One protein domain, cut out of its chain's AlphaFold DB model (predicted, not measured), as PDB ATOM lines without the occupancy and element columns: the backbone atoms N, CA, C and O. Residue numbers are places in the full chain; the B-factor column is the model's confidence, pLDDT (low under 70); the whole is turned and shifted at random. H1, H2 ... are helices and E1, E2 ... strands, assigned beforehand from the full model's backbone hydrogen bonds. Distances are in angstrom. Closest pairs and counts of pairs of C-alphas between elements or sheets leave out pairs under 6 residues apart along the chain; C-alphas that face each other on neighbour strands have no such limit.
ATOM      1  N   LYS A 324     129.805 138.072 124.456       73.81
ATOM      2  CA  LYS A 324     130.694 137.267 125.303       73.81
ATOM      3  C   LYS A 324     130.072 135.923 125.645       73.81
ATOM      4  O   LYS A 324     128.962 135.853 126.175       73.81
ATOM      5  N   HIS A 325     130.829 134.853 125.417       86.12
ATOM      6  CA  HIS A 325     130.483 133.528 125.928       86.12
ATOM      7  C   HIS A 325     131.046 133.329 127.326       86.12
ATOM      8  O   HIS A 325     132.161 133.751 127.622       86.12
ATOM      9  N   VAL A 326     130.298 132.642 128.180       86.75
ATOM     10  CA  VAL A 326     130.723 132.286 129.531       86.75
ATOM     11  C   VAL A 326     130.500 130.813 129.826       86.75
ATOM     12  O   VAL A 326     129.657 130.158 129.216       86.75
ATOM     13  N   VAL A 327     131.253 130.302 130.796       89.69
ATOM     14  CA  VAL A 327     131.032 128.986 131.412       89.69
ATOM     15  C   VAL A 327     130.849 129.139 132.914       89.69
ATOM     16  O   VAL A 327     131.417 130.044 133.535       89.69
ATOM     17  N   PHE A 328     130.089 128.231 133.518       88.12
ATOM     18  CA  PHE A 328     129.931 128.184 134.968       88.12
ATOM     19  C   PHE A 328     131.144 127.544 135.655       88.12
ATOM     20  O   PHE A 328     131.599 126.459 135.289       88.12
ATOM     21  N   VAL A 329     131.649 128.195 136.704       85.81
ATOM     22  CA  VAL A 329     132.826 127.745 137.456       85.81
ATOM     23  C   VAL A 329     132.406 126.742 138.532       85.81
ATOM     24  O   VAL A 329     131.776 127.094 139.531       85.81
ATOM     25  N   LYS A 330     132.771 125.469 138.343       88.06
ATOM     26  CA  LYS A 330     132.302 124.367 139.201       88.06
ATOM     27  C   LYS A 330     132.715 124.475 140.660       88.06
ATOM     28  O   LYS A 330     131.880 124.257 141.528       88.06
ATOM     29  N   SER A 331     133.961 124.840 140.935       85.06
ATOM     30  CA  SER A 331     134.452 125.041 142.303       85.06
ATOM     31  C   SER A 331     133.640 126.106 143.050       85.06
ATOM     32  O   SER A 331     133.276 125.896 144.206       85.06
ATOM     33  N   THR A 332     133.291 127.208 142.379       83.00
ATOM     34  CA  THR A 332     132.438 128.265 142.942       83.00
ATOM     35  C   THR A 332     131.022 127.759 143.214       83.00
ATOM     36  O   THR A 332     130.497 127.978 144.302       83.00
ATOM     37  N   ILE A 333     130.411 127.032 142.271       87.50
ATOM     38  CA  ILE A 333     129.070 126.449 142.461       87.50
ATOM     39  C   ILE A 333     129.043 125.516 143.671       87.50
ATOM     40  O   ILE A 333     128.192 125.673 144.544       87.50
ATOM     41  N   THR A 334     130.000 124.587 143.760       87.00
ATOM     42  CA  THR A 334     130.105 123.658 144.892       87.00
ATOM     43  C   THR A 334     130.193 124.417 146.214       87.00
ATOM     44  O   THR A 334     129.574 124.025 147.203       87.00
ATOM     45  N   LYS A 335     130.927 125.537 146.243       83.56
ATOM     46  CA  LYS A 335     131.045 126.373 147.438       83.56
ATOM     47  C   LYS A 335     129.725 127.045 147.815       83.56
ATOM     48  O   LYS A 335     129.376 127.054 148.994       83.56
ATOM     49  N   ILE A 336     128.994 127.585 146.839       82.12
ATOM     50  CA  ILE A 336     127.678 128.204 147.056       82.12
ATOM     51  C   ILE A 336     126.686 127.166 147.596       82.12
ATOM     52  O   ILE A 336     125.991 127.443 148.568       82.12
ATOM     53  N   GLU A 337     126.668 125.952 147.043       85.25
ATOM     54  CA  GLU A 337     125.801 124.870 147.529       85.25
ATOM     55  C   GLU A 337     126.157 124.430 148.957       85.25
ATOM     56  O   GLU A 337     125.266 124.248 149.788       85.25
ATOM     57  N   GLN A 338     127.450 124.332 149.289       85.06
ATOM     58  CA  GLN A 338     127.887 124.092 150.668       85.06
ATOM     59  C   GLN A 338     127.381 125.190 151.611       85.06
ATOM     60  O   GLN A 338     126.802 124.888 152.653       85.06
ATOM     61  N   LEU A 339     127.542 126.464 151.237       79.88
ATOM     62  CA  LEU A 339     127.057 127.588 152.040       79.88
ATOM     63  C   LEU A 339     125.537 127.560 152.210       79.88
ATOM     64  O   LEU A 339     125.072 127.776 153.326       79.88
ATOM     65  N   ALA A 340     124.787 127.212 151.163       81.50
ATOM     66  CA  ALA A 340     123.334 127.080 151.217       81.50
ATOM     67  C   ALA A 340     122.865 126.027 152.234       81.50
ATOM     68  O   ALA A 340     121.765 126.140 152.765       81.50
ATOM     69  N   THR A 341     123.681 125.011 152.530       79.94
ATOM     70  CA  THR A 341     123.345 123.995 153.545       79.94
ATOM     71  C   THR A 341     123.770 124.373 154.962       79.94
ATOM     72  O   THR A 341     123.138 123.942 155.927       79.94
ATOM     73  N   MET A 342     124.831 125.171 155.103       78.38
ATOM     74  CA  MET A 342     125.438 125.497 156.399       78.38
ATOM     75  C   MET A 342     124.914 126.803 156.999       78.38
ATOM     76  O   MET A 342     124.810 126.921 158.219       78.38
ATOM     77  N   LYS A 343     124.610 127.793 156.157       72.12
ATOM     78  CA  LYS A 343     124.135 129.111 156.582       72.12
ATOM     79  C   LYS A 343     122.612 129.146 156.635       72.12
ATOM     80  O   LYS A 343     121.940 128.610 155.759       72.12
ATOM     81  N   ARG A 344     122.075 129.791 157.672       69.75
ATOM     82  CA  ARG A 344     120.629 130.010 157.877       69.75
ATOM     83  C   ARG A 344     120.290 131.490 158.066       69.75
ATOM     84  O   ARG A 344     119.272 131.831 158.655       69.75
ATOM     85  N   ASP A 345     121.161 132.367 157.595       65.38
ATOM     86  CA  ASP A 345     121.071 133.813 157.718       65.38
ATOM     87  C   ASP A 345     121.084 134.488 156.337       65.38
ATOM     88  O   ASP A 345     121.516 133.912 155.332       65.38
ATOM     89  N   GLY A 346     120.566 135.718 156.281       71.62
ATOM     90  CA  GLY A 346     120.522 136.525 155.060       71.62
ATOM     91  C   GLY A 346     119.845 135.807 153.886       71.62
ATOM     92  O   GLY A 346     118.710 135.344 153.987       71.62
ATOM     93  N   GLN A 347     120.575 135.689 152.778       70.56
ATOM     94  CA  GLN A 347     120.123 135.122 151.498       70.56
ATOM     95  C   GLN A 347     119.971 133.582 151.510       70.56
ATOM     96  O   GLN A 347     119.557 132.997 150.514       70.56
ATOM     97  N   PHE A 348     120.285 132.913 152.628       76.44
ATOM     98  CA  PHE A 348     120.043 131.477 152.840       76.44
ATOM     99  C   PHE A 348     119.067 131.197 153.996       76.44
ATOM    100  O   PHE A 348     118.977 130.061 154.471       76.44
ATOM    101  N   SER A 349     118.356 132.224 154.469       78.19
ATOM    102  CA  SER A 349     117.482 132.146 155.647       78.19
ATOM    103  C   SER A 349     116.360 131.114 155.491       78.19
ATOM    104  O   SER A 349     116.133 130.302 156.391       78.19
ATOM    105  N   ASP A 350     115.742 131.043 154.317       84.31
ATOM    106  CA  ASP A 350     114.637 130.134 154.021       84.31
ATOM    107  C   ASP A 350     114.894 129.246 152.784       84.31
ATOM    108  O   ASP A 350     115.903 129.362 152.082       84.31
ATOM    109  N   GLU A 351     113.999 128.283 152.557       84.38
ATOM    110  CA  GLU A 351     114.121 127.300 151.476       84.38
ATOM    111  C   GLU A 351     113.995 127.922 150.084       84.38
ATOM    112  O   GLU A 351     114.742 127.542 149.179       84.38
ATOM    113  N   LEU A 352     113.118 128.912 149.927       85.69
ATOM    114  CA  LEU A 352     112.914 129.621 148.673       85.69
ATOM    115  C   LEU A 352     114.164 130.428 148.309       85.69
ATOM    116  O   LEU A 352     114.658 130.327 147.188       85.69
ATOM    117  N   SER A 353     114.741 131.151 149.269       82.25
ATOM    118  CA  SER A 353     115.992 131.894 149.086       82.25
ATOM    119  C   SER A 353     117.167 130.966 148.744       82.25
ATOM    120  O   SER A 353     117.925 131.232 147.808       82.25
ATOM    121  N   ARG A 354     117.274 129.798 149.400       83.94
ATOM    122  CA  ARG A 354     118.264 128.764 149.034       83.94
ATOM    123  C   ARG A 354     118.063 128.251 147.608       83.94
ATOM    124  O   ARG A 354     119.037 128.164 146.860       83.94
ATOM    125  N   LYS A 355     116.819 127.940 147.220       86.12
ATOM    126  CA  LYS A 355     116.452 127.489 145.866       86.12
ATOM    127  C   LYS A 355     116.852 128.534 144.820       86.12
ATOM    128  O   LYS A 355     117.445 128.181 143.801       86.12
ATOM    129  N   ARG A 356     116.597 129.821 145.085       84.75
ATOM    130  CA  ARG A 356     117.001 130.952 144.227       84.75
ATOM    131  C   ARG A 356     118.514 131.027 144.036       84.75
ATOM    132  O   ARG A 356     118.960 131.284 142.925       84.75
ATOM    133  N   MET A 357     119.304 130.748 145.077       81.56
ATOM    134  CA  MET A 357     120.767 130.879 145.006       81.56
ATOM    135  C   MET A 357     121.496 129.785 144.252       81.56
ATOM    136  O   MET A 357     122.530 130.047 143.640       81.56
ATOM    137  N   ILE A 358     120.989 128.561 144.312       86.38
ATOM    138  CA  ILE A 358     121.649 127.402 143.700       86.38
ATOM    139  C   ILE A 358     121.076 127.064 142.319       86.38
ATOM    140  O   ILE A 358     121.508 126.093 141.693       86.38
ATOM    141  N   GLY A 359     120.064 127.809 141.876       88.94
ATOM    142  CA  GLY A 359     119.234 127.484 140.728       88.94
ATOM    143  C   GLY A 359     119.354 128.471 139.575       88.94
ATOM    144  O   GLY A 359     119.569 129.662 139.775       88.94
ATOM    145  N   MET A 360     119.146 127.956 138.367       91.38
ATOM    146  CA  MET A 360     118.773 128.739 137.192       91.38
ATOM    147  C   MET A 360     117.374 128.324 136.733       91.38
ATOM    148  O   MET A 360     117.008 127.147 136.815       91.38
ATOM    149  N   TYR A 361     116.592 129.285 136.262       92.94
ATOM    150  CA  TYR A 361     115.164 129.120 136.005       92.94
ATOM    151  C   TYR A 361     114.884 129.355 134.524       92.94
ATOM    152  O   TYR A 361     115.243 130.424 134.034       92.94
ATOM    153  N   PRO A 362     114.313 128.382 133.795       93.44
ATOM    154  CA  PRO A 362     114.022 128.562 132.380       93.44
ATOM    155  C   PRO A 362     112.968 129.659 132.192       93.44
ATOM    156  O   PRO A 362     111.985 129.701 132.929       93.44
ATOM    157  N   ILE A 363     113.192 130.524 131.208       91.38
ATOM    158  CA  ILE A 363     112.267 131.583 130.782       91.38
ATOM    159  C   ILE A 363     112.114 131.536 129.258       91.38
ATOM    160  O   ILE A 363     113.054 131.141 128.561       91.38
ATOM    161  N   GLU A 364     110.954 131.919 128.736       87.44
ATOM    162  CA  GLU A 364     110.694 131.980 127.291       87.44
ATOM    163  C   GLU A 364     111.047 133.358 126.723       87.44
ATOM    164  O   GLU A 364     111.568 133.459 125.611       87.44
ATOM    165  N   SER A 365     110.836 134.406 127.517       83.81
ATOM    166  CA  SER A 365     111.158 135.797 127.224       83.81
ATOM    167  C   SER A 365     111.962 136.432 128.359       83.81
ATOM    168  O   SER A 365     111.866 136.052 129.523       83.81
ATOM    169  N   ILE A 366     112.753 137.452 128.024       81.12
ATOM    170  CA  ILE A 366     113.509 138.264 128.991       81.12
ATOM    171  C   ILE A 366     112.573 138.953 129.999       81.12
ATOM    172  O   ILE A 366     112.962 139.164 131.148       81.12
ATOM    173  N   GLU A 367     111.348 139.261 129.574       78.38
ATOM    174  CA  GLU A 367     110.300 139.910 130.369       78.38
ATOM    175  C   GLU A 367     109.661 138.980 131.411       78.38
ATOM    176  O   GLU A 367     109.062 139.470 132.366       78.38
ATOM    177  N   ASP A 368     109.804 137.659 131.264       82.88
ATOM    178  CA  ASP A 368     109.073 136.698 132.088       82.88
ATOM    179  C   ASP A 368     109.472 136.787 133.563       82.88
ATOM    180  O   ASP A 368     110.652 136.740 133.927       82.88
ATOM    181  N   GLU A 369     108.473 136.849 134.436       83.25
ATOM    182  CA  GLU A 369     108.680 136.654 135.865       83.25
ATOM    183  C   GLU A 369     108.832 135.165 136.182       83.25
ATOM    184  O   GLU A 369     108.146 134.303 135.632       83.25
ATOM    185  N   VAL A 370     109.730 134.852 137.114       85.25
ATOM    186  CA  VAL A 370     109.929 133.480 137.579       85.25
ATOM    187  C   VAL A 370     109.104 133.252 138.839       85.25
ATOM    188  O   VAL A 370     109.352 133.872 139.875       85.25
ATOM    189  N   ASP A 371     108.181 132.291 138.789       85.94
ATOM    190  CA  ASP A 371     107.578 131.731 139.999       85.94
ATOM    191  C   ASP A 371     108.629 130.883 140.726       85.94
ATOM    192  O   ASP A 371     108.822 129.693 140.469       85.94
ATOM    193  N   TYR A 372     109.356 131.516 141.642       84.12
ATOM    194  CA  TYR A 372     110.409 130.845 142.391       84.12
ATOM    195  C   TYR A 372     109.876 129.741 143.315       84.12
ATOM    196  O   TYR A 372     110.625 128.819 143.645       84.12
ATOM    197  N   GLU A 373     108.609 129.799 143.735       83.38
ATOM    198  CA  GLU A 373     108.022 128.816 144.647       83.38
ATOM    199  C   GLU A 373     107.685 127.531 143.895       83.38
ATOM    200  O   GLU A 373     108.217 126.462 144.215       83.38
ATOM    201  N   LYS A 374     106.872 127.641 142.842       84.31
ATOM    202  CA  LYS A 374     106.298 126.489 142.128       84.31
ATOM    203  C   LYS A 374     107.009 126.159 140.821       84.31
ATOM    204  O   LYS A 374     106.866 125.046 140.320       84.31
ATOM    205  N   GLY A 375     107.793 127.088 140.283       82.75
ATOM    206  CA  GLY A 375     108.510 126.909 139.030       82.75
ATOM    207  C   GLY A 375     109.578 125.820 139.100       82.75
ATOM    208  O   GLY A 375     110.253 125.619 140.125       82.75
ATOM    209  N   SER A 376     109.746 125.125 137.973       87.00
ATOM    210  CA  SER A 376     110.872 124.225 137.744       87.00
ATOM    211  C   SER A 376     112.177 125.013 137.710       87.00
ATOM    212  O   SER A 376     112.225 126.124 137.187       87.00
ATOM    213  N   TYR A 377     113.249 124.418 138.216       90.25
ATOM    214  CA  TYR A 377     114.576 125.016 138.155       90.25
ATOM    215  C   TYR A 377     115.629 123.940 137.927       90.25
ATOM    216  O   TYR A 377     115.451 122.777 138.292       90.25
ATOM    217  N   MET A 378     116.747 124.351 137.346       91.06
ATOM    218  CA  MET A 378     117.926 123.520 137.181       91.06
ATOM    219  C   MET A 378     118.969 123.941 138.213       91.06
ATOM    220  O   MET A 378     119.299 125.120 138.329       91.06
ATOM    221  N   LYS A 379     119.518 122.986 138.970       91.06
ATOM    222  CA  LYS A 379     120.648 123.277 139.861       91.06
ATOM    223  C   LYS A 379     121.878 123.633 139.034       91.06
ATOM    224  O   LYS A 379     122.226 122.903 138.105       91.06
ATOM    225  N   LEU A 380     122.601 124.674 139.430       89.00
ATOM    226  CA  LEU A 380     123.847 125.091 138.778       89.00
ATOM    227  C   LEU A 380     124.889 123.957 138.738       89.00
ATOM    228  O   LEU A 380     125.673 123.834 137.790       89.00
ATOM    229  N   SER A 381     124.879 123.070 139.735       88.25
ATOM    230  CA  SER A 381     125.751 121.890 139.783       88.25
ATOM    231  C   SER A 381     125.489 120.887 138.660       88.25
ATOM    232  O   SER A 381     126.437 120.225 138.236       88.25
ATOM    233  N   SER A 382     124.270 120.825 138.115       90.25
ATOM    234  CA  SER A 382     123.896 119.885 137.046       90.25
ATOM    235  C   SER A 382     124.344 120.304 135.639       90.25
ATOM    236  O   SER A 382     124.456 119.458 134.758       90.25
ATOM    237  N   VAL A 383     124.673 121.582 135.436       89.50
ATOM    238  CA  VAL A 383     125.128 122.128 134.143       89.50
ATOM    239  C   VAL A 383     126.468 121.512 133.742       89.50
ATOM    240  O   VAL A 383     127.351 121.378 134.586       89.50
ATOM    241  N   ALA A 384     126.706 121.163 132.481       88.38
ATOM    242  CA  ALA A 384     128.028 120.646 132.111       88.38
ATOM    243  C   ALA A 384     129.107 121.750 132.234       88.38
ATOM    244  O   ALA A 384     128.861 122.889 131.846       88.38
ATOM    245  N   PRO A 385     130.331 121.458 132.724       84.75
ATOM    246  CA  PRO A 385     131.399 122.464 132.849       84.75
ATOM    247  C   PRO A 385     131.868 123.035 131.501       84.75
ATOM    248  O   PRO A 385     132.538 124.062 131.461       84.75
ATOM    249  N   THR A 386     131.544 122.351 130.405       87.25
ATOM    250  CA  THR A 386     131.841 122.757 129.029       87.25
ATOM    251  C   THR A 386     130.673 123.465 128.350       87.25
ATOM    252  O   THR A 386     130.827 123.919 127.216       87.25
ATOM    253  N   GLU A 387     129.505 123.544 128.996       91.62
ATOM    254  CA  GLU A 387     128.354 124.231 128.423       91.62
ATOM    255  C   GLU A 387     128.594 125.740 128.412       91.62
ATOM    256  O   GLU A 387     128.949 126.339 129.431       91.62
ATOM    257  N   LYS A 388     128.430 126.333 127.227       92.50
ATOM    258  CA  LYS A 388     128.648 127.755 126.980       92.50
ATOM    259  C   LYS A 388     127.319 128.497 127.002       92.50
ATOM    260  O   LYS A 388     126.325 128.013 126.458       92.50
ATOM    261  N   PHE A 389     127.347 129.700 127.552       91.75
ATOM    262  CA  PHE A 389     126.197 130.587 127.625       91.75
ATOM    263  C   PHE A 389     126.543 131.970 127.072       91.75
ATOM    264  O   PHE A 389     127.657 132.448 127.268       91.75
ATOM    265  N   GLU A 390     125.596 132.617 126.402       89.12
ATOM    266  CA  GLU A 390     125.639 134.055 126.112       89.12
ATOM    267  C   GLU A 390     125.035 134.803 127.301       89.12
ATOM    268  O   GLU A 390     123.943 134.451 127.752       89.12
ATOM    269  N   ILE A 391     125.737 135.809 127.829       84.94
ATOM    270  CA  ILE A 391     125.137 136.719 128.811       84.94
ATOM    271  C   ILE A 391     124.225 137.677 128.051       84.94
ATOM    272  O   ILE A 391     124.684 138.378 127.156       84.94
ATOM    273  N   ILE A 392     122.947 137.690 128.422       82.56
ATOM    274  CA  ILE A 392     121.923 138.558 127.839       82.56
ATOM    275  C   ILE A 392     121.716 139.786 128.726       82.56
ATOM    276  O   ILE A 392     121.734 140.909 128.248       82.56
ATOM    277  N   ILE A 393     121.581 139.582 130.039       78.44
ATOM    278  CA  ILE A 393     121.557 140.662 131.031       78.44
ATOM    279  C   ILE A 393     122.625 140.372 132.069       78.44
ATOM    280  O   ILE A 393     122.631 139.308 132.694       78.44
ATOM    281  N   ASN A 394     123.509 141.346 132.270       73.19
ATOM    282  CA  ASN A 394     124.481 141.334 133.349       73.19
ATOM    283  C   ASN A 394     124.034 142.308 134.442       73.19
ATOM    284  O   ASN A 394     123.678 143.449 134.153       73.19
ATOM    285  N   SER A 395     124.078 141.877 135.699       63.16
ATOM    286  CA  SER A 395     123.722 142.720 136.840       63.16
ATOM    287  C   SER A 395     124.696 143.902 136.948       63.16
ATOM    288  O   SER A 395     125.808 143.763 137.465       63.16
ATOM    289  N   SER A 396     124.291 145.087 136.486       47.06
ATOM    290  CA  SER A 396     125.070 146.314 136.640       47.06
ATOM    291  C   SER A 396     124.860 146.906 138.035       47.06
ATOM    292  O   SER A 396     123.792 147.439 138.326       47.06
ATOM    293  N   SER A 397     125.903 146.865 138.871       39.34
ATOM    294  CA  SER A 397     126.138 147.668 140.096       39.34
ATOM    295  C   SER A 397     125.110 147.647 141.244       39.34
ATOM    296  O   SER A 397     125.499 147.924 142.376       39.34
ATOM    297  N   ASN A 398     123.850 147.289 141.008       39.12
ATOM    298  CA  ASN A 398     122.826 147.136 142.028       39.12
ATOM    299  C   ASN A 398     122.743 145.661 142.403       39.12
ATOM    300  O   ASN A 398     122.388 144.812 141.589       39.12
ATOM    301  N   TYR A 399     123.077 145.372 143.655       46.31
ATOM    302  CA  TYR A 399     123.189 144.040 144.243       46.31
ATOM    303  C   TYR A 399     121.870 143.234 144.274       46.31
ATOM    304  O   TYR A 399     121.839 142.202 144.922       46.31
ATOM    305  N   ASP A 400     120.815 143.653 143.570       50.50
ATOM    306  CA  ASP A 400     119.488 143.018 143.536       50.50
ATOM    307  C   ASP A 400     118.999 142.670 142.116       50.50
ATOM    308  O   ASP A 400     117.869 142.216 141.963       50.50
ATOM    309  N   SER A 401     119.805 142.868 141.064       61.62
ATOM    310  CA  SER A 401     119.350 142.599 139.688       61.62
ATOM    311  C   SER A 401     119.578 141.153 139.232       61.62
ATOM    312  O   SER A 401     120.641 140.575 139.467       61.62
ATOM    313  N   ASP A 402     118.573 140.574 138.571       75.19
ATOM    314  CA  ASP A 402     118.641 139.251 137.948       75.19
ATOM    315  C   ASP A 402     119.675 139.220 136.810       75.19
ATOM    316  O   ASP A 402     119.911 140.208 136.115       75.19
ATOM    317  N   ILE A 403     120.288 138.055 136.613       83.31
ATOM    318  CA  ILE A 403     121.174 137.758 135.485       83.31
ATOM    319  C   ILE A 403     120.412 136.856 134.529       83.31
ATOM    320  O   ILE A 403     119.823 135.864 134.958       83.31
ATOM    321  N   ILE A 404     120.462 137.159 133.235       87.75
ATOM    322  CA  ILE A 404     119.853 136.310 132.211       87.75
ATOM    323  C   ILE A 404     120.932 135.807 131.271       87.75
ATOM    324  O   ILE A 404     121.738 136.581 130.751       87.75
ATOM    325  N   VAL A 405     120.939 134.494 131.056       89.69
ATOM    326  CA  VAL A 405     121.872 133.809 130.164       89.69
ATOM    327  C   VAL A 405     121.122 132.926 129.177       89.69
ATOM    328  O   VAL A 405     120.053 132.407 129.488       89.69
ATOM    329  N   LYS A 406     121.697 132.707 127.996       91.69
ATOM    330  CA  LYS A 406     121.131 131.856 126.943       91.69
ATOM    331  C   LYS A 406     122.096 130.726 126.617       91.69
ATOM    332  O   LYS A 406     123.259 130.991 126.319       91.69
ATOM    333  N   SER A 407     121.649 129.471 126.688       92.94
ATOM    334  CA  SER A 407     122.499 128.332 126.311       92.94
ATOM    335  C   SER A 407     122.842 128.425 124.829       92.94
ATOM    336  O   SER A 407     121.951 128.484 123.983       92.94
ATOM    337  N   VAL A 408     124.135 128.389 124.501       90.31
ATOM    338  CA  VAL A 408     124.606 128.399 123.105       90.31
ATOM    339  C   VAL A 408     124.170 127.124 122.377       90.31
ATOM    340  O   VAL A 408     123.958 127.135 121.169       90.31
ATOM    341  N   LYS A 409     124.019 126.013 123.110       90.50
ATOM    342  CA  LYS A 409     123.664 124.712 122.536       90.50
ATOM    343  C   LYS A 409     122.174 124.599 122.229       90.50
ATOM    344  O   LYS A 409     121.818 124.083 121.175       90.50
ATOM    345  N   THR A 410     121.316 124.989 123.170       91.19
ATOM    346  CA  THR A 410     119.864 124.753 123.064       91.19
ATOM    347  C   THR A 410     119.070 126.008 122.721       91.19
ATOM    348  O   THR A 410     117.905 125.896 122.363       91.19
ATOM    349  N   GLY A 411     119.661 127.198 122.855       89.31
ATOM    350  CA  GLY A 411     118.958 128.473 122.721       89.31
ATOM    351  C   GLY A 411     118.044 128.820 123.903       89.31
ATOM    352  O   GLY A 411     117.508 129.924 123.926       89.31
ATOM    353  N   GLN A 412     117.887 127.925 124.887       92.94
ATOM    354  CA  GLN A 412     117.054 128.151 126.071       92.94
ATOM    355  C   GLN A 412     117.628 129.284 126.927       92.94
ATOM    356  O   GLN A 412     118.821 129.275 127.255       92.94
ATOM    357  N   MET A 413     116.772 130.231 127.314       92.88
ATOM    358  CA  MET A 413     117.115 131.291 128.257       92.88
ATOM    359  C   MET A 413     116.869 130.848 129.694       92.88
ATOM    360  O   MET A 413     115.930 130.100 129.981       92.88
ATOM    361  N   TYR A 414     117.721 131.336 130.588       92.06
ATOM    362  CA  TYR A 414     117.652 131.079 132.012       92.06
ATOM    363  C   TYR A 414     117.873 132.359 132.806       92.06
ATOM    364  O   TYR A 414     118.810 133.113 132.536       92.06
ATOM    365  N   ARG A 415     117.053 132.553 133.836       90.12
ATOM    366  CA  ARG A 415     117.207 133.600 134.841       90.12
ATOM    367  C   ARG A 415     117.929 133.058 136.071       90.12
ATOM    368  O   ARG A 415     117.645 131.955 136.540       90.12
ATOM    369  N   LEU A 416     118.872 133.836 136.585       87.69
ATOM    370  CA  LEU A 416     119.661 133.559 137.777       87.69
ATOM    371  C   LEU A 416     119.580 134.743 138.729       87.69
ATOM    372  O   LEU A 416     119.531 135.895 138.304       87.69
ATOM    373  N   TRP A 417     119.676 134.463 140.023       79.56
ATOM    374  CA  TRP A 417     119.709 135.521 141.019       79.56
ATOM    375  C   TRP A 417     121.110 136.162 141.098       79.56
ATOM    376  O   TRP A 417     122.104 135.487 141.385       79.56
ATOM    377  N   GLY A 418     121.208 137.476 140.855       67.19
ATOM    378  CA  GLY A 418     122.490 138.190 140.733       67.19
ATOM    379  C   GLY A 418     123.359 138.216 141.995       67.19
ATOM    380  O   GLY A 418     124.584 138.342 141.905       67.19
ATOM    381  N   GLN A 419     122.771 138.004 143.177       62.03
ATOM    382  CA  GLN A 419     123.504 137.979 144.449       62.03
ATOM    383  C   GLN A 419     124.468 136.797 144.601       62.03
ATOM    384  O   GLN A 419     125.348 136.839 145.466       62.03
ATOM    385  N   ALA A 420     124.406 135.800 143.710       56.16
ATOM    386  CA  ALA A 420     125.342 134.678 143.680       56.16
ATOM    387  C   ALA A 420     126.816 135.129 143.546       56.16
ATOM    388  O   ALA A 420     127.728 134.396 143.925       56.16
ATOM    389  N   TYR A 421     127.060 136.356 143.068       52.47
ATOM    390  CA  TYR A 421     128.387 136.980 142.990       52.47
ATOM    391  C   TYR A 421     128.982 137.412 144.343       52.47
ATOM    392  O   TYR A 421     130.189 137.638 144.431       52.47
ATOM    393  N   SER A 422     128.172 137.556 145.398       51.56
ATOM    394  CA  SER A 422     128.553 138.291 146.617       51.56
ATOM    395  C   SER A 422     129.109 137.434 147.768       51.56
ATOM    396  O   SER A 422     129.554 137.972 148.780       51.56
ATOM    397  N   PHE A 423     129.166 136.105 147.624       54.62
ATOM    398  CA  PHE A 423     129.454 135.176 148.735       54.62
ATOM    399  C   PHE A 423     130.928 134.942 149.066       54.62
ATOM    400  O   PHE A 423     131.268 134.092 149.896       54.62
ATOM    401  N   ILE A 424     131.826 135.677 148.428       53.78
ATOM    402  CA  ILE A 424     133.249 135.403 148.525       53.78
ATOM    403  C   ILE A 424     133.840 136.199 149.687       53.78
ATOM    404  O   ILE A 424     133.683 137.416 149.783       53.78
ATOM    405  N   ASN A 425     134.547 135.502 150.578       53.94
ATOM    406  CA  ASN A 425     135.415 136.126 151.570       53.94
ATOM    407  C   ASN A 425     136.325 137.137 150.857       53.94
ATOM    408  O   ASN A 425     137.187 136.723 150.080       53.94
ATOM    409  N   ARG A 426     136.155 138.439 151.138       56.00
ATOM    410  CA  ARG A 426     136.881 139.515 150.443       56.00
ATOM    411  C   ARG A 426     138.398 139.294 150.440       56.00
ATOM    412  O   ARG A 426     139.043 139.618 149.448       56.00
ATOM    413  N   ALA A 427     138.940 138.664 151.487       56.31
ATOM    414  CA  ALA A 427     140.363 138.354 151.627       56.31
ATOM    415  C   ALA A 427     140.873 137.219 150.713       56.31
ATOM    416  O   ALA A 427     142.078 137.102 150.518       56.31
ATOM    417  N   LYS A 428     139.987 136.378 150.161       59.34
ATOM    418  CA  LYS A 428     140.321 135.269 149.240       59.34
ATOM    419  C   LYS A 428     139.717 135.439 147.841       59.34
ATOM    420  O   LYS A 428     139.739 134.503 147.043       59.34
ATOM    421  N   THR A 429     139.165 136.616 147.543       61.19
ATOM    422  CA  THR A 429     138.533 136.908 146.249       61.19
ATOM    423  C   THR A 429     139.513 136.684 145.105       61.19
ATOM    424  O   THR A 429     140.560 137.322 145.057       61.19
ATOM    425  N   GLY A 430     139.163 135.785 144.182       59.72
ATOM    426  CA  GLY A 430     139.988 135.434 143.023       59.72
ATOM    427  C   GLY A 430     140.659 134.059 143.100       59.72
ATOM    428  O   GLY A 430     141.233 133.624 142.103       59.72
ATOM    429  N   ASP A 431     140.551 133.338 144.223       70.06
ATOM    430  CA  ASP A 431     140.981 131.937 144.299       70.06
ATOM    431  C   ASP A 431     139.913 131.003 143.700       70.06
ATOM    432  O   ASP A 431     139.086 130.411 144.399       70.06
ATOM    433  N   GLU A 432     139.917 130.895 142.365       67.69
ATOM    434  CA  GLU A 432     139.010 130.011 141.618       67.69
ATOM    435  C   GLU A 432     139.132 128.543 142.057       67.69
ATOM    436  O   GLU A 432     138.136 127.825 142.007       67.69
ATOM    437  N   LYS A 433     140.306 128.071 142.504       75.00
ATOM    438  CA  LYS A 433     140.502 126.651 142.859       75.00
ATOM    439  C   LYS A 433     139.740 126.270 144.121       75.00
ATOM    440  O   LYS A 433     139.112 125.218 144.159       75.00
ATOM    441  N   GLU A 434     139.744 127.159 145.104       72.75
ATOM    442  CA  GLU A 434     139.062 126.982 146.388       72.75
ATOM    443  C   GLU A 434     137.579 127.417 146.353       72.75
ATOM    444  O   GLU A 434     136.890 127.417 147.375       72.75
ATOM    445  N   GLY A 435     137.069 127.802 145.175       73.00
ATOM    446  CA  GLY A 435     135.681 128.232 144.984       73.00
ATOM    447  C   GLY A 435     135.393 129.662 145.455       73.00
ATOM    448  O   GLY A 435     134.234 130.027 145.630       73.00
ATOM    449  N   PHE A 436     136.433 130.481 145.639       70.88
ATOM    450  CA  PHE A 436     136.348 131.916 145.942       70.88
ATOM    451  C   PHE A 436     136.492 132.776 144.667       70.88
ATOM    452  O   PHE A 436     136.958 133.918 144.710       70.88
ATOM    453  N   GLY A 437     136.139 132.211 143.511       69.81
ATOM    454  CA  GLY A 437     136.141 132.875 142.208       69.81
ATOM    455  C   GLY A 437     134.748 133.340 141.782       69.81
ATOM    456  O   GLY A 437     133.772 133.163 142.502       69.81
ATOM    457  N   ARG A 438     134.635 133.920 140.583       76.31
ATOM    458  CA  ARG A 438     133.332 134.311 140.010       76.31
ATOM    459  C   ARG A 438     132.460 133.075 139.738       76.31
ATOM    460  O   ARG A 438     132.988 131.985 139.515       76.31
ATOM    461  N   LEU A 439     131.132 133.246 139.736       80.00
ATOM    462  CA  LEU A 439     130.189 132.180 139.360       80.00
ATOM    463  C   LEU A 439     130.362 131.776 137.889       80.00
ATOM    464  O   LEU A 439     130.318 130.594 137.552       80.00
ATOM    465  N   MET A 440     130.571 132.771 137.029       83.56
ATOM    466  CA  MET A 440     130.774 132.606 135.596       83.56
ATOM    467  C   MET A 440     132.128 133.173 135.183       83.56
ATOM    468  O   MET A 440     132.594 134.175 135.737       83.56
ATOM    469  N   LYS A 441     132.740 132.537 134.188       80.50
ATOM    470  CA  LYS A 441     134.015 132.937 133.596       80.50
ATOM    471  C   LYS A 441     133.828 133.243 132.119       80.50
ATOM    472  O   LYS A 441     133.326 132.392 131.389       80.50
ATOM    473  N   GLU A 442     134.258 134.433 131.705       78.38
ATOM    474  CA  GLU A 442     134.294 134.831 130.297       78.38
ATOM    475  C   GLU A 442     135.274 133.944 129.525       78.38
ATOM    476  O   GLU A 442     136.419 133.735 129.939       78.38
ATOM    477  N   LEU A 443     134.788 133.386 128.420       77.62
ATOM    478  CA  LEU A 443     135.600 132.726 127.420       77.62
ATOM    479  C   LEU A 443     136.086 133.780 126.425       77.62
ATOM    480  O   LEU A 443     135.291 134.615 125.989       77.62
TER     481      LEU A 443
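AT A GLANCE: This is residues 324 to 443 of the 547 residues of an uncharacterized protein of Capnocytophaga cynodegmi (UniProt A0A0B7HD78). A strongly twisted, curved sheet of six antiparallel strands has a helical hairpin, H1 and H2, beyond one end of its strands, and the short helix H3 is near both H1 and H2 and only grazes the sheet. The long stretch 364 to 388 leads from edge strand E2 to E3 and pairs briefly with E2 on the way. The printed part has 120 residues, with three named helices and six named strands in the order E1 H1 H2 E2 E3 E4 E5 H3 E6; the sheet's order is E2 E5 E4 E3 E1 E6. The class is mixed, helices and strands, with under half of the residues in named elements. The whole is compact, with a radius of gyration of the C-alphas of 13.6 A and spans of 37 by 32 by 28 A.

HOW THE PARTS SIT: Begin at E1, residues 325 to 328, and find E6, residues 440 to 443, antiparallel to it at 142 degrees, with N 441 and O 327 2.9 A apart. E3, residues 389 to 393, is E1's other neighbour, N 326 and O 389 being 2.8 A apart. H1, residues 330 to 342, and H2, residues 351 to 358, form a helical hairpin: they touch at Ala 340 and Arg 354, closest C-alphas 5.8 A apart, at a shallow tilt of 15 degrees, opposite ways. H2 is only just on the sheet, with 5 pairs of C-alphas within 10 A, and only grazes it. E2, residues 359 to 363, pairs with E5, residues 413 to 416, where N 415 and O 361 are 2.8 A apart. E3, E4, residues 403 to 407, and E5 form a meander, each strand the antiparallel neighbour of the one before; look at N 390 and O 406, 2.8 A, and N 403 and O 416, 2.8 A. With E2 before them they make a Greek key, E2 being the antiparallel neighbour of E5. H3, residues 418 to 421, grazes the sheet and is close to but not clearly touching H2, the C-alphas of Met 357 and Ala 420 being closest at 6.1 A. Every O i to N i+4 pair is within hydrogen-bond range in H1 and H2; H3 is too short for one.

IN THESE COORDINATES: Find C-alpha 325 at (130.483, 133.528, 125.928), where E1 begins its 10.5 A. H1 runs 18.6 A from C-alpha 330 at (132.302, 124.367, 139.201). H2 covers 10.8 A, E2 12.8 A, E3 11.6 A, E4 13.2 A and E5 10.1 A. H3 covers 6.4 A, and E6 9.5 A to C-alpha 443 at (135.600, 132.726, 127.420).

THE WHOLE: The C-alphas of Glu 364 and Ala 427, 38.9 A apart, are the two farthest apart. The printed part has no cut; the links E2 to E3 and H3 to E6 are long. Mean pLDDT of the printed part is 78.9, and residues 395 to 401 and 418 to 430 are among those under 70.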